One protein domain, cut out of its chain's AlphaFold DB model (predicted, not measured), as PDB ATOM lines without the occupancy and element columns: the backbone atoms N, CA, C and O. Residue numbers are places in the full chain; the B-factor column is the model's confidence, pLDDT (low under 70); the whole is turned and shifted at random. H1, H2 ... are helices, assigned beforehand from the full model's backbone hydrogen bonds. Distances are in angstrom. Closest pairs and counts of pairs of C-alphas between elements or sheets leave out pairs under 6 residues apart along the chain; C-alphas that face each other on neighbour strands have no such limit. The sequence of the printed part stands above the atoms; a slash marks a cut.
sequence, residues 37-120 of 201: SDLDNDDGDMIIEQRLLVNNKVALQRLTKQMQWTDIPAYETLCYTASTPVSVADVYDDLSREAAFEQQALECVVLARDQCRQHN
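Overview. This is residues 37 to 120 of the 201 residues of an uncharacterized protein of Hesseltinella vesiculosa (UniProt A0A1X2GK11). An open, strung-out chain without a compact core: a loose arm of residues 37 to 56 leads to the free-standing helix H1, and beyond it the long helix H3 makes the far side, with short H2 packed near its last turns and residues 78 to 89 running beside it. The 84 printed residues hold three named helices, H1, H2, H3, and no named strand; the class is all helix, with 40 residues in helices, under half. The whole is extended, radius of gyration of the C-alphas 22.7 A, spanning 63 by 42 by 15 A.

Along the chain. H1, residues 57 to 67, begins at C-alpha 57 (-48.356, 22.737, -19.675) and measures 15.3 A. H2 is residues 74 to 77, 5.3 A. H3, residues 94 to 118, measures 36.2 A and ends at C-alpha 118 (-37.236, -0.689, 7.365).

Arrangement. H1 is apart from H2 and H3. H2 touches H3 at residues 112 to 116 alone; the closest C-alphas, of Tyr 75 and Gln 115, are 6.5 A apart. In H1 and H3 every O i to N i+4 pair is within hydrogen-bond range; H2 is too short for one.

Size, cuts and confidence. The farthest C-alphas, of Asp 42 and Leu 95, are 66.4 A apart. The printed part has no cut. The link from H2 to H3 is long. Residues 40 to 44 have pLDDT under 70.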
ATOM      1  N   SER A  37     -49.819  11.670 -40.799       78.88
ATOM      2  CA  SER A  37     -51.141  11.611 -41.433       78.88
ATOM      3  C   SER A  37     -51.892  12.941 -41.446       78.88
ATOM      4  O   SER A  37     -52.769  13.125 -42.279       78.88
ATOM      5  N   ASP A  38     -51.580  13.856 -40.527       77.00
ATOM      6  CA  ASP A  38     -52.234  15.168 -40.444       77.00
ATOM      7  C   ASP A  38     -51.608  16.168 -41.431       77.00
ATOM      8  O   ASP A  38     -52.201  17.198 -41.738       77.00
ATOM      9  N   LEU A  39     -50.405  15.856 -41.930       74.06
ATOM     10  CA  LEU A  39     -49.652  16.671 -42.886       74.06
ATOM     11  C   LEU A  39     -49.967  16.325 -44.348       74.06
ATOM     12  O   LEU A  39     -49.706  17.149 -45.220       74.06
ATOM     13  N   ASP A  40     -50.486  15.121 -44.606       68.06
ATOM     14  CA  ASP A  40     -50.611  14.528 -45.949       68.06
ATOM     15  C   ASP A  40     -52.077  14.264 -46.355       68.06
ATOM     16  O   ASP A  40     -52.375  13.318 -47.082       68.06
ATOM     17  N   ASN A  41     -53.018  15.077 -45.857       60.06
ATOM     18  CA  ASN A  41     -54.435  14.977 -46.222       60.06
ATOM     19  C   ASN A  41     -54.803  15.912 -47.386       60.06
ATOM     20  O   ASN A  41     -54.348  17.052 -47.461       60.06
ATOM     21  N   ASP A  42     -55.734  15.457 -48.232       62.66
ATOM     22  CA  ASP A  42     -56.353  16.201 -49.348       62.66
ATOM     23  C   ASP A  42     -57.170  17.446 -48.906       62.66
ATOM     24  O   ASP A  42     -57.779  18.126 -49.736       62.66
ATOM     25  N   ASP A  43     -57.199  17.761 -47.605       60.72
ATOM     26  CA  ASP A  43     -58.034  18.797 -46.980       60.72
ATOM     27  C   ASP A  43     -57.455  20.231 -47.079       60.72
ATOM     28  O   ASP A  43     -58.054  21.185 -46.575       60.72
ATOM     29  N   GLY A  44     -56.345  20.412 -47.800       66.25
ATOM     30  CA  GLY A  44     -55.790  21.717 -48.179       66.25
ATOM     31  C   GLY A  44     -54.518  22.122 -47.429       66.25
ATOM     32  O   GLY A  44     -54.125  21.518 -46.436       66.25
ATOM     33  N   ASP A  45     -53.849  23.161 -47.937       73.31
ATOM     34  CA  ASP A  45     -52.540  23.602 -47.443       73.31
ATOM     35  C   ASP A  45     -52.604  24.087 -45.981       73.31
ATOM     36  O   ASP A  45     -53.274  25.074 -45.658       73.31
ATOM     37  N   MET A  46     -51.845  23.441 -45.089       74.25
ATOM     38  CA  MET A  46     -51.678  23.891 -43.706       74.25
ATOM     39  C   MET A  46     -50.641  25.019 -43.615       74.25
ATOM     40  O   MET A  46     -49.496  24.882 -44.050       74.25
ATOM     41  N   ILE A  47     -51.010  26.127 -42.968       78.12
ATOM     42  CA  ILE A  47     -50.090  27.233 -42.671       78.12
ATOM     43  C   ILE A  47     -49.489  27.028 -41.276       78.12
ATOM     44  O   ILE A  47     -50.197  27.060 -40.271       78.12
ATOM     45  N   ILE A  48     -48.167  26.844 -41.206       79.12
ATOM     46  CA  ILE A  48     -47.443  26.717 -39.935       79.12
ATOM     47  C   ILE A  48     -47.091  28.111 -39.411       79.12
ATOM     48  O   ILE A  48     -46.286  28.827 -40.007       79.12
ATOM     49  N   GLU A  49     -47.632  28.470 -38.249       78.00
ATOM     50  CA  GLU A  49     -47.260  29.691 -37.534       78.00
ATOM     51  C   GLU A  49     -46.409  29.377 -36.298       78.00
ATOM     52  O   GLU A  49     -46.801  28.606 -35.421       78.00
ATOM     53  N   GLN A  50     -45.247  30.025 -36.177       76.56
ATOM     54  CA  GLN A  50     -44.436  29.941 -34.965       76.56
ATOM     55  C   GLN A  50     -44.961  30.929 -33.917       76.56
ATOM     56  O   GLN A  50     -44.790  32.142 -34.043       76.56
ATOM     57  N   ARG A  51     -45.558  30.411 -32.838       71.62
ATOM     58  CA  ARG A  51     -46.018  31.218 -31.700       71.62
ATOM     59  C   ARG A  51     -45.255  30.877 -30.424       71.62
ATOM     60  O   ARG A  51     -45.013  29.716 -30.111       71.62
ATOM     61  N   LEU A  52     -44.899  31.908 -29.659       74.06
ATOM     62  CA  LEU A  52     -44.355  31.744 -28.313       74.06
ATOM     63  C   LEU A  52     -45.505  31.417 -27.355       74.06
ATOM     64  O   LEU A  52     -46.325  32.282 -27.047       74.06
ATOM     65  N   LEU A  53     -45.565  30.174 -26.879       77.19
ATOM     66  CA  LEU A  53     -46.550  29.774 -25.880       77.19
ATOM     67  C   LEU A  53     -46.025  30.095 -24.473       77.19
ATOM     68  O   LEU A  53     -45.027  29.532 -24.021       77.19
ATOM     69  N   VAL A  54     -46.705  30.989 -23.759       85.38
ATOM     70  CA  VAL A  54     -46.403  31.259 -22.347       85.38
ATOM     71  C   VAL A  54     -47.083  30.182 -21.499       85.38
ATOM     72  O   VAL A  54     -48.295  30.015 -21.578       85.38
ATOM     73  N   ASN A  55     -46.309  29.465 -20.675       86.44
ATOM     74  CA  ASN A  55     -46.785  28.374 -19.810       86.44
ATOM     75  C   ASN A  55     -47.374  27.162 -20.574       86.44
ATOM     76  O   ASN A  55     -48.508  26.745 -20.322       86.44
ATOM     77  N   ASN A  56     -46.598  26.574 -21.497       88.06
ATOM     78  CA  ASN A  56     -46.972  25.323 -22.171       88.06
ATOM     79  C   ASN A  56     -46.983  24.135 -21.190       88.06
ATOM     80  O   ASN A  56     -45.966  23.481 -20.958       88.06
ATOM     81  N   LYS A  57     -48.159  23.839 -20.627       90.69
ATOM     82  CA  LYS A  57     -48.356  22.737 -19.675       90.69
ATOM     83  C   LYS A  57     -48.116  21.357 -20.293       90.69
ATOM     84  O   LYS A  57     -47.623  20.481 -19.589       90.69
ATOM     85  N   VAL A  58     -48.431  21.170 -21.577       88.69
ATOM     86  CA  VAL A  58     -48.263  19.887 -22.285       88.69
ATOM     87  C   VAL A  58     -46.776  19.569 -22.431       88.69
ATOM     88  O   VAL A  58     -46.317  18.513 -21.986       88.69
ATOM     89  N   ALA A  59     -45.994  20.532 -22.927       88.06
ATOM     90  CA  ALA A  59     -44.546  20.388 -23.034       88.06
ATOM     91  C   ALA A  59     -43.881  20.184 -21.667       88.06
ATOM     92  O   ALA A  59     -43.016  19.317 -21.538       88.06
ATOM     93  N   LEU A  60     -44.301  20.923 -20.630       91.31
ATOM     94  CA  LEU A  60     -43.781  20.742 -19.272       91.31
ATOM     95  C   LEU A  60     -44.025  19.317 -18.759       91.31
ATOM     96  O   LEU A  60     -43.089  18.679 -18.294       91.31
ATOM     97  N   GLN A  61     -45.241  18.784 -18.906       93.62
ATOM     98  CA  GLN A  61     -45.559  17.415 -18.487       93.62
ATOM     99  C   GLN A  61     -44.744  16.362 -19.249       93.62
ATOM    100  O   GLN A  61     -44.260  15.407 -18.638       93.62
ATOM    101  N   ARG A  62     -44.566  16.531 -20.567       91.69
ATOM    102  CA  ARG A  62     -43.734  15.634 -21.385       91.69
ATOM    103  C   ARG A  62     -42.282  15.643 -20.911       91.69
ATOM    104  O   ARG A  62     -41.711  14.581 -20.682       91.69
ATOM    105  N   LEU A  63     -41.706  16.829 -20.718       92.88
ATOM    106  CA  LEU A  63     -40.324  16.983 -20.259       92.88
ATOM    107  C   LEU A  63     -40.129  16.427 -18.846       92.88
ATOM    108  O   LEU A  63     -39.142  15.741 -18.593       92.88
ATOM    109  N   THR A  64     -41.082  16.647 -17.935       94.69
ATOM    110  CA  THR A  64     -41.050  16.038 -16.598       94.69
ATOM    111  C   THR A  64     -41.024  14.513 -16.685       94.69
ATOM    112  O   THR A  64     -40.189  13.893 -16.036       94.69
ATOM    113  N   LYS A  65     -41.863  13.904 -17.534       92.56
ATOM    114  CA  LYS A  65     -41.874  12.445 -17.742       92.56
ATOM    115  C   LYS A  65     -40.582  11.908 -18.357       92.56
ATOM    116  O   LYS A  65     -40.214  10.774 -18.082       92.56
ATOM    117  N   GLN A  66     -39.902  12.700 -19.181       93.50
ATOM    118  CA  GLN A  66     -38.622  12.312 -19.771       93.50
ATOM    119  C   GLN A  66     -37.464  12.395 -18.763       93.50
ATOM    120  O   GLN A  66     -36.528  11.606 -18.844       93.50
ATOM    121  N   MET A  67     -37.510  13.353 -17.832       91.88
ATOM    122  CA  MET A  67     -36.448  13.573 -16.841       91.88
ATOM    123  C   MET A  67     -36.643  12.797 -15.535       91.88
ATOM    124  O   MET A  67     -35.679  12.624 -14.792       91.88
ATOM    125  N   GLN A  68     -37.868  12.372 -15.210       91.69
ATOM    126  CA  GLN A  68     -38.137  11.655 -13.965       91.69
ATOM    127  C   GLN A  68     -37.429  10.293 -13.951       91.69
ATOM    128  O   GLN A  68     -37.541   9.501 -14.885       91.69
ATOM    129  N   TRP A  69     -36.740   9.995 -12.852       88.12
ATOM    130  CA  TRP A  69     -36.245   8.651 -12.567       88.12
ATOM    131  C   TRP A  69     -37.262   7.921 -11.688       88.12
ATOM    132  O   TRP A  69     -37.494   8.331 -10.554       88.12
ATOM    133  N   THR A  70     -37.888   6.867 -12.215       85.62
ATOM    134  CA  THR A  70     -38.935   6.093 -11.514       85.62
ATOM    135  C   THR A  70     -38.426   4.827 -10.840       85.62
ATOM    136  O   THR A  70     -39.079   4.318  -9.935       85.62
ATOM    137  N   ASP A  71     -37.266   4.324 -11.256       88.12
ATOM    138  CA  ASP A  71     -36.834   2.958 -10.929       88.12
ATOM    139  C   ASP A  71     -35.894   2.898  -9.711       88.12
ATOM    140  O   ASP A  71     -35.289   1.866  -9.428       88.12
ATOM    141  N   ILE A  72     -35.755   4.012  -8.987       88.69
ATOM    142  CA  ILE A  72     -34.854   4.153  -7.839       88.69
ATOM    143  C   ILE A  72     -35.681   4.106  -6.545       88.69
ATOM    144  O   ILE A  72     -36.670   4.835  -6.425       88.69
ATOM    145  N   PRO A  73     -35.304   3.280  -5.553       86.00
ATOM    146  CA  PRO A  73     -36.015   3.229  -4.284       86.00
ATOM    147  C   PRO A  73     -35.847   4.535  -3.489       86.00
ATOM    148  O   PRO A  73     -34.793   5.171  -3.500       86.00
ATOM    149  N   ALA A  74     -36.880   4.909  -2.728       81.56
ATOM    150  CA  ALA A  74     -36.953   6.206  -2.044       81.56
ATOM    151  C   ALA A  74     -35.769   6.491  -1.095       81.56
ATOM    152  O   ALA A  74     -35.334   7.639  -0.968       81.56
ATOM    153  N   TYR A  75     -35.206   5.454  -0.460       82.44
ATOM    154  CA  TYR A  75     -34.062   5.601   0.445       82.44
ATOM    155  C   TYR A  75     -32.751   5.979  -0.274       82.44
ATOM    156  O   TYR A  75     -31.822   6.427   0.391       82.44
ATOM    157  N   GLU A  76     -32.655   5.815  -1.598       86.88
ATOM    158  CA  GLU A  76     -31.489   6.235  -2.393       86.88
ATOM    159  C   GLU A  76     -31.634   7.672  -2.891       86.88
ATOM    160  O   GLU A  76     -30.658   8.418  -2.915       86.88
ATOM    161  N   THR A  77     -32.853   8.093  -3.235       88.88
ATOM    162  CA  THR A  77     -33.121   9.480  -3.642       88.88
ATOM    163  C   THR A  77     -33.068  10.443  -2.456       88.88
ATOM    164  O   THR A  77     -32.783  11.624  -2.645       88.88
ATOM    165  N   LEU A  78     -33.364   9.959  -1.239       88.12
ATOM    166  CA  LEU A  78     -33.442  10.753  -0.001       88.12
ATOM    167  C   LEU A  78     -34.342  11.998  -0.130       88.12
ATOM    168  O   LEU A  78     -34.178  12.982   0.592       88.12
ATOM    169  N   CYS A  79     -35.305  11.946  -1.049       91.56
ATOM    170  CA  CYS A  79     -36.239  13.018  -1.342       91.56
ATOM    171  C   CYS A  79     -37.613  12.620  -0.811       91.56
ATOM    172  O   CYS A  79     -38.222  11.666  -1.295       91.56
ATOM    173  N   TYR A  80     -38.086  13.348   0.197       91.81
ATOM    174  CA  TYR A  80     -39.354  13.090   0.867       91.81
ATOM    175  C   TYR A  80     -40.256  14.305   0.722       91.81
ATOM    176  O   TYR A  80     -39.819  15.445   0.886       91.81
ATOM    177  N   THR A  81     -41.519  14.047   0.407       92.62
ATOM    178  CA  THR A  81     -42.548  15.074   0.275       92.62
ATOM    179  C   THR A  81     -43.521  14.947   1.435       92.62
ATOM    180  O   THR A  81     -43.922  13.841   1.798       92.62
ATOM    181  N   ALA A  82     -43.862  16.083   2.042       93.25
ATOM    182  CA  ALA A  82     -44.865  16.131   3.094       93.25
ATOM    183  C   ALA A  82     -46.242  15.809   2.509       93.25
ATOM    184  O   ALA A  82     -46.545  16.172   1.367       93.25
ATOM    185  N   SER A  83     -47.076  15.135   3.295       90.75
ATOM    186  CA  SER A  83     -48.412  14.728   2.863       90.75
ATOM    187  C   SER A  83     -49.367  15.915   2.733       90.75
ATOM    188  O   SER A  83     -50.235  15.927   1.857       90.75
ATOM    189  N   THR A  84     -49.190  16.935   3.575       88.94
ATOM    190  CA  THR A  84     -50.025  18.137   3.580       88.94
ATOM    191  C   THR A  84     -49.294  19.342   2.990       88.94
ATOM    192  O   THR A  84     -48.148  19.601   3.369       88.94
ATOM    193  N   PRO A  85     -49.941  20.126   2.109       90.75
ATOM    194  CA  PRO A  85     -49.372  21.378   1.633       90.75
ATOM    195  C   PRO A  85     -49.303  22.392   2.780       90.75
ATOM    196  O   PRO A  85     -50.268  22.575   3.523       90.75
ATOM    197  N   VAL A  86     -48.169  23.079   2.906       90.69
ATOM    198  CA  VAL A  86     -47.989  24.113   3.927       90.69
ATOM    199  C   VAL A  86     -48.856  25.327   3.608       90.69
ATOM    200  O   VAL A  86     -48.787  25.886   2.513       90.69
ATOM    201  N   SER A  87     -49.659  25.746   4.585       89.62
ATOM    202  CA  SER A  87     -50.492  26.944   4.513       89.62
ATOM    203  C   SER A  87     -50.127  27.881   5.657       89.62
ATOM    204  O   SER A  87     -50.209  27.505   6.824       89.62
ATOM    205  N   VAL A  88     -49.710  29.096   5.311       91.50
ATOM    206  CA  VAL A  88     -49.376  30.157   6.266       91.50
ATOM    207  C   VAL A  88     -50.376  31.289   6.063       91.50
ATOM    208  O   VAL A  88     -50.558  31.749   4.937       91.50
ATOM    209  N   ALA A  89     -51.047  31.710   7.139       90.06
ATOM    210  CA  ALA A  89     -52.108  32.715   7.073       90.06
ATOM    211  C   ALA A  89     -51.580  34.113   6.706       90.06
ATOM    212  O   ALA A  89     -52.176  34.791   5.872       90.06
ATOM    213  N   ASP A  90     -50.456  34.521   7.301       92.50
ATOM    214  CA  ASP A  90     -49.752  35.758   6.966       92.50
ATOM    215  C   ASP A  90     -48.317  35.442   6.542       92.50
ATOM    216  O   ASP A  90     -47.520  34.911   7.311       92.50
ATOM    217  N   VAL A  91     -47.979  35.788   5.302       93.25
ATOM    218  CA  VAL A  91     -46.641  35.568   4.749       93.25
ATOM    219  C   VAL A  91     -45.608  36.475   5.418       93.25
ATOM    220  O   VAL A  91     -44.427  36.140   5.386       93.25
ATOM    221  N   TYR A  92     -46.004  37.600   6.017       95.25
ATOM    222  CA  TYR A  92     -45.084  38.520   6.691       95.25
ATOM    223  C   TYR A  92     -44.821  38.158   8.156       95.25
ATOM    224  O   TYR A  92     -43.852  38.663   8.726       95.25
ATOM    225  N   ASP A  93     -45.621  37.267   8.743       94.88
ATOM    226  CA  ASP A  93     -45.357  36.709  10.065       94.88
ATOM    227  C   ASP A  93     -44.300  35.605   9.968       94.88
ATOM    228  O   ASP A  93     -44.576  34.443   9.657       94.88
ATOM    229  N   ASP A  94     -43.057  36.004  10.218       95.62
ATOM    230  CA  ASP A  94     -41.897  35.129  10.131       95.62
ATOM    231  C   ASP A  94     -41.985  33.948  11.100       95.62
ATOM    232  O   ASP A  94     -41.709  32.820  10.707       95.62
ATOM    233  N   LEU A  95     -42.460  34.169  12.329       94.50
ATOM    234  CA  LEU A  95     -42.479  33.129  13.358       94.50
ATOM    235  C   LEU A  95     -43.455  32.004  12.995       94.50
ATOM    236  O   LEU A  95     -43.119  30.823  13.083       94.50
ATOM    237  N   SER A  96     -44.655  32.369  12.540       94.50
ATOM    238  CA  SER A  96     -45.652  31.393  12.087       94.50
ATOM    239  C   SER A  96     -45.196  30.659  10.825       94.50
ATOM    240  O   SER A  96     -45.432  29.458  10.678       94.50
ATOM    241  N   ARG A  97     -44.515  31.360   9.914       95.62
ATOM    242  CA  ARG A  97     -43.969  30.773   8.687       95.62
ATOM    243  C   ARG A  97     -42.826  29.795   8.974       95.62
ATOM    244  O   ARG A  97     -42.818  28.705   8.407       95.62
ATOM    245  N   GLU A  98     -41.894  30.156   9.851       95.88
ATOM    246  CA  GLU A  98     -40.796  29.284  10.278       95.88
ATOM    247  C   GLU A  98     -41.322  28.020  10.957       95.88
ATOM    248  O   GLU A  98     -40.909  26.922  10.587       95.88
ATOM    249  N   ALA A  99     -42.297  28.147  11.864       94.25
ATOM    250  CA  ALA A  99     -42.922  26.999  12.519       94.25
ATOM    251  C   ALA A  99     -43.589  26.043  11.513       94.25
ATOM    252  O   ALA A  99     -43.506  24.821  11.647       94.25
ATOM    253  N   ALA A 100     -44.218  26.584  10.467       94.69
ATOM    254  CA  ALA A 100     -44.828  25.774   9.419       94.69
ATOM    255  C   ALA A 100     -43.779  25.013   8.583       94.69
ATOM    256  O   ALA A 100     -43.978  23.841   8.256       94.69
ATOM    257  N   PHE A 101     -42.640  25.645   8.276       94.88
ATOM    258  CA  PHE A 101     -41.524  24.986   7.590       94.88
ATOM    259  C   PHE A 101     -40.829  23.943   8.465       94.88
ATOM    260  O   PHE A 101     -40.469  22.874   7.970       94.88
ATOM    261  N   GLU A 102     -40.673  24.218   9.759       95.31
ATOM    262  CA  GLU A 102     -40.133  23.259  10.721       95.31
ATOM    263  C   GLU A 102     -41.015  22.011  10.792       95.31
ATOM    264  O   GLU A 102     -40.507  20.896  10.671       95.31
ATOM    265  N   GLN A 103     -42.334  22.185  10.898       94.25
ATOM    266  CA  GLN A 103     -43.277  21.071  10.938       94.25
ATOM    267  C   GLN A 103     -43.224  20.226   9.655       94.25
ATOM    268  O   GLN A 103     -43.208  18.996   9.731       94.25
ATOM    269  N   GLN A 104     -43.142  20.871   8.486       95.25
ATOM    270  CA  GLN A 104     -42.992  20.184   7.200       95.25
ATOM    271  C   GLN A 104     -41.684  19.380   7.136       95.25
ATOM    272  O   GLN A 104     -41.672  18.226   6.704       95.25
ATOM    273  N   ALA A 105     -40.574  19.978   7.573       95.38
ATOM    274  CA  ALA A 105     -39.279  19.312   7.599       95.38
ATOM    275  C   ALA A 105     -39.276  18.126   8.574       95.38
ATOM    276  O   ALA A 105     -38.755  17.059   8.246       95.38
ATOM    277  N   LEU A 106     -39.892  18.289   9.748       94.75
ATOM    278  CA  LEU A 106     -39.996  17.245  10.759       94.75
ATOM    279  C   LEU A 106     -40.784  16.035  10.244       94.75
ATOM    280  O   LEU A 106     -40.334  14.905  10.425       94.75
ATOM    281  N   GLU A 107     -41.910  16.257   9.559       95.25
ATOM    282  CA  GLU A 107     -42.693  15.186   8.929       95.25
ATOM    283  C   GLU A 107     -41.840  14.384   7.935       95.25
ATOM    284  O   GLU A 107     -41.734  13.160   8.048       95.25
ATOM    285  N   CYS A 108     -41.152  15.067   7.015       94.19
ATOM    286  CA  CYS A 108     -40.269  14.420   6.044       94.19
ATOM    287  C   CYS A 108     -39.130  13.632   6.714       94.19
ATOM    288  O   CYS A 108     -38.777  12.544   6.258       94.19
ATOM    289  N   VAL A 109     -38.563  14.151   7.807       94.62
ATOM    290  CA  VAL A 109     -37.493  13.481   8.563       94.62
ATOM    291  C   VAL A 109     -37.998  12.216   9.257       94.62
ATOM    292  O   VAL A 109     -37.291  11.208   9.268       94.62
ATOM    293  N   VAL A 110     -39.212  12.236   9.812       93.75
ATOM    294  CA  VAL A 110     -39.830  11.046  10.414       93.75
ATOM    295  C   VAL A 110     -40.050   9.967   9.352       93.75
ATOM    296  O   VAL A 110     -39.629   8.828   9.558       93.75
ATOM    297  N   LEU A 111     -40.588  10.336   8.185       93.31
ATOM    298  CA  LEU A 111     -40.758   9.414   7.055       93.31
ATOM    299  C   LEU A 111     -39.421   8.812   6.600       93.31
ATOM    300  O   LEU A 111     -39.314   7.599   6.411       93.31
ATOM    301  N   ALA A 112     -38.381   9.641   6.484       93.25
ATOM    302  CA  ALA A 112     -37.042   9.187   6.125       93.25
ATOM    303  C   ALA A 112     -36.466   8.206   7.153       93.25
ATOM    304  O   ALA A 112     -35.905   7.169   6.793       93.25
ATOM    305  N   ARG A 113     -36.631   8.505   8.445       93.06
ATOM    306  CA  ARG A 113     -36.165   7.648   9.537       93.06
ATOM    307  C   ARG A 113     -36.852   6.285   9.514       93.06
ATOM    308  O   ARG A 113     -36.182   5.270   9.719       93.06
ATOM    309  N   ASP A 114     -38.153   6.252   9.246       92.81
ATOM    310  CA  ASP A 114     -38.914   5.008   9.150       92.81
ATOM    311  C   ASP A 114     -38.458   4.161   7.956       92.81
ATOM    312  O   ASP A 114     -38.240   2.958   8.117       92.81
ATOM    313  N   GLN A 115     -38.202   4.778   6.799       92.00
ATOM    314  CA  GLN A 115     -37.617   4.094   5.639       92.00
ATOM    315  C   GLN A 115     -36.219   3.534   5.946       92.00
ATOM    316  O   GLN A 115     -35.947   2.359   5.691       92.00
ATOM    317  N   CYS A 116     -35.334   4.318   6.571       91.31
ATOM    318  CA  CYS A 116     -34.014   3.828   6.980       91.31
ATOM    319  C   CYS A 116     -34.118   2.631   7.936       91.31
ATOM    320  O   CYS A 116     -33.374   1.660   7.791       91.31
ATOM    321  N   ARG A 117     -35.069   2.665   8.881       91.50
ATOM    322  CA  ARG A 117     -35.307   1.566   9.825       91.50
ATOM    323  C   ARG A 117     -35.815   0.305   9.126       91.50
ATOM    324  O   ARG A 117     -35.339  -0.777   9.449       91.50
ATOM    325  N   GLN A 118     -36.729   0.437   8.164       92.81
ATOM    326  CA  GLN A 118     -37.236  -0.689   7.365       92.81
ATOM    327  C   GLN A 118     -36.117  -1.387   6.578       92.81
ATOM    328  O   GLN A 118     -36.094  -2.612   6.486       92.81
ATOM    329  N   HIS A 119     -35.147  -0.619   6.078       90.50
ATOM    330  CA  HIS A 119     -34.019  -1.130   5.296       90.50
ATOM    331  C   HIS A 119     -32.749  -1.415   6.120       90.50
ATOM    332  O   HIS A 119     -31.688  -1.656   5.541       90.50
ATOM    333  N   ASN A 120     -32.830  -1.407   7.459       89.81
ATOM    334  CA  ASN A 120     -31.695  -1.618   8.372       89.81
ATOM    335  C   ASN A 120     -30.484  -0.712   8.069       89.81
ATOM    336  O   ASN A 120     -29.329  -1.146   8.110       89.81
TER     337      ASN A 120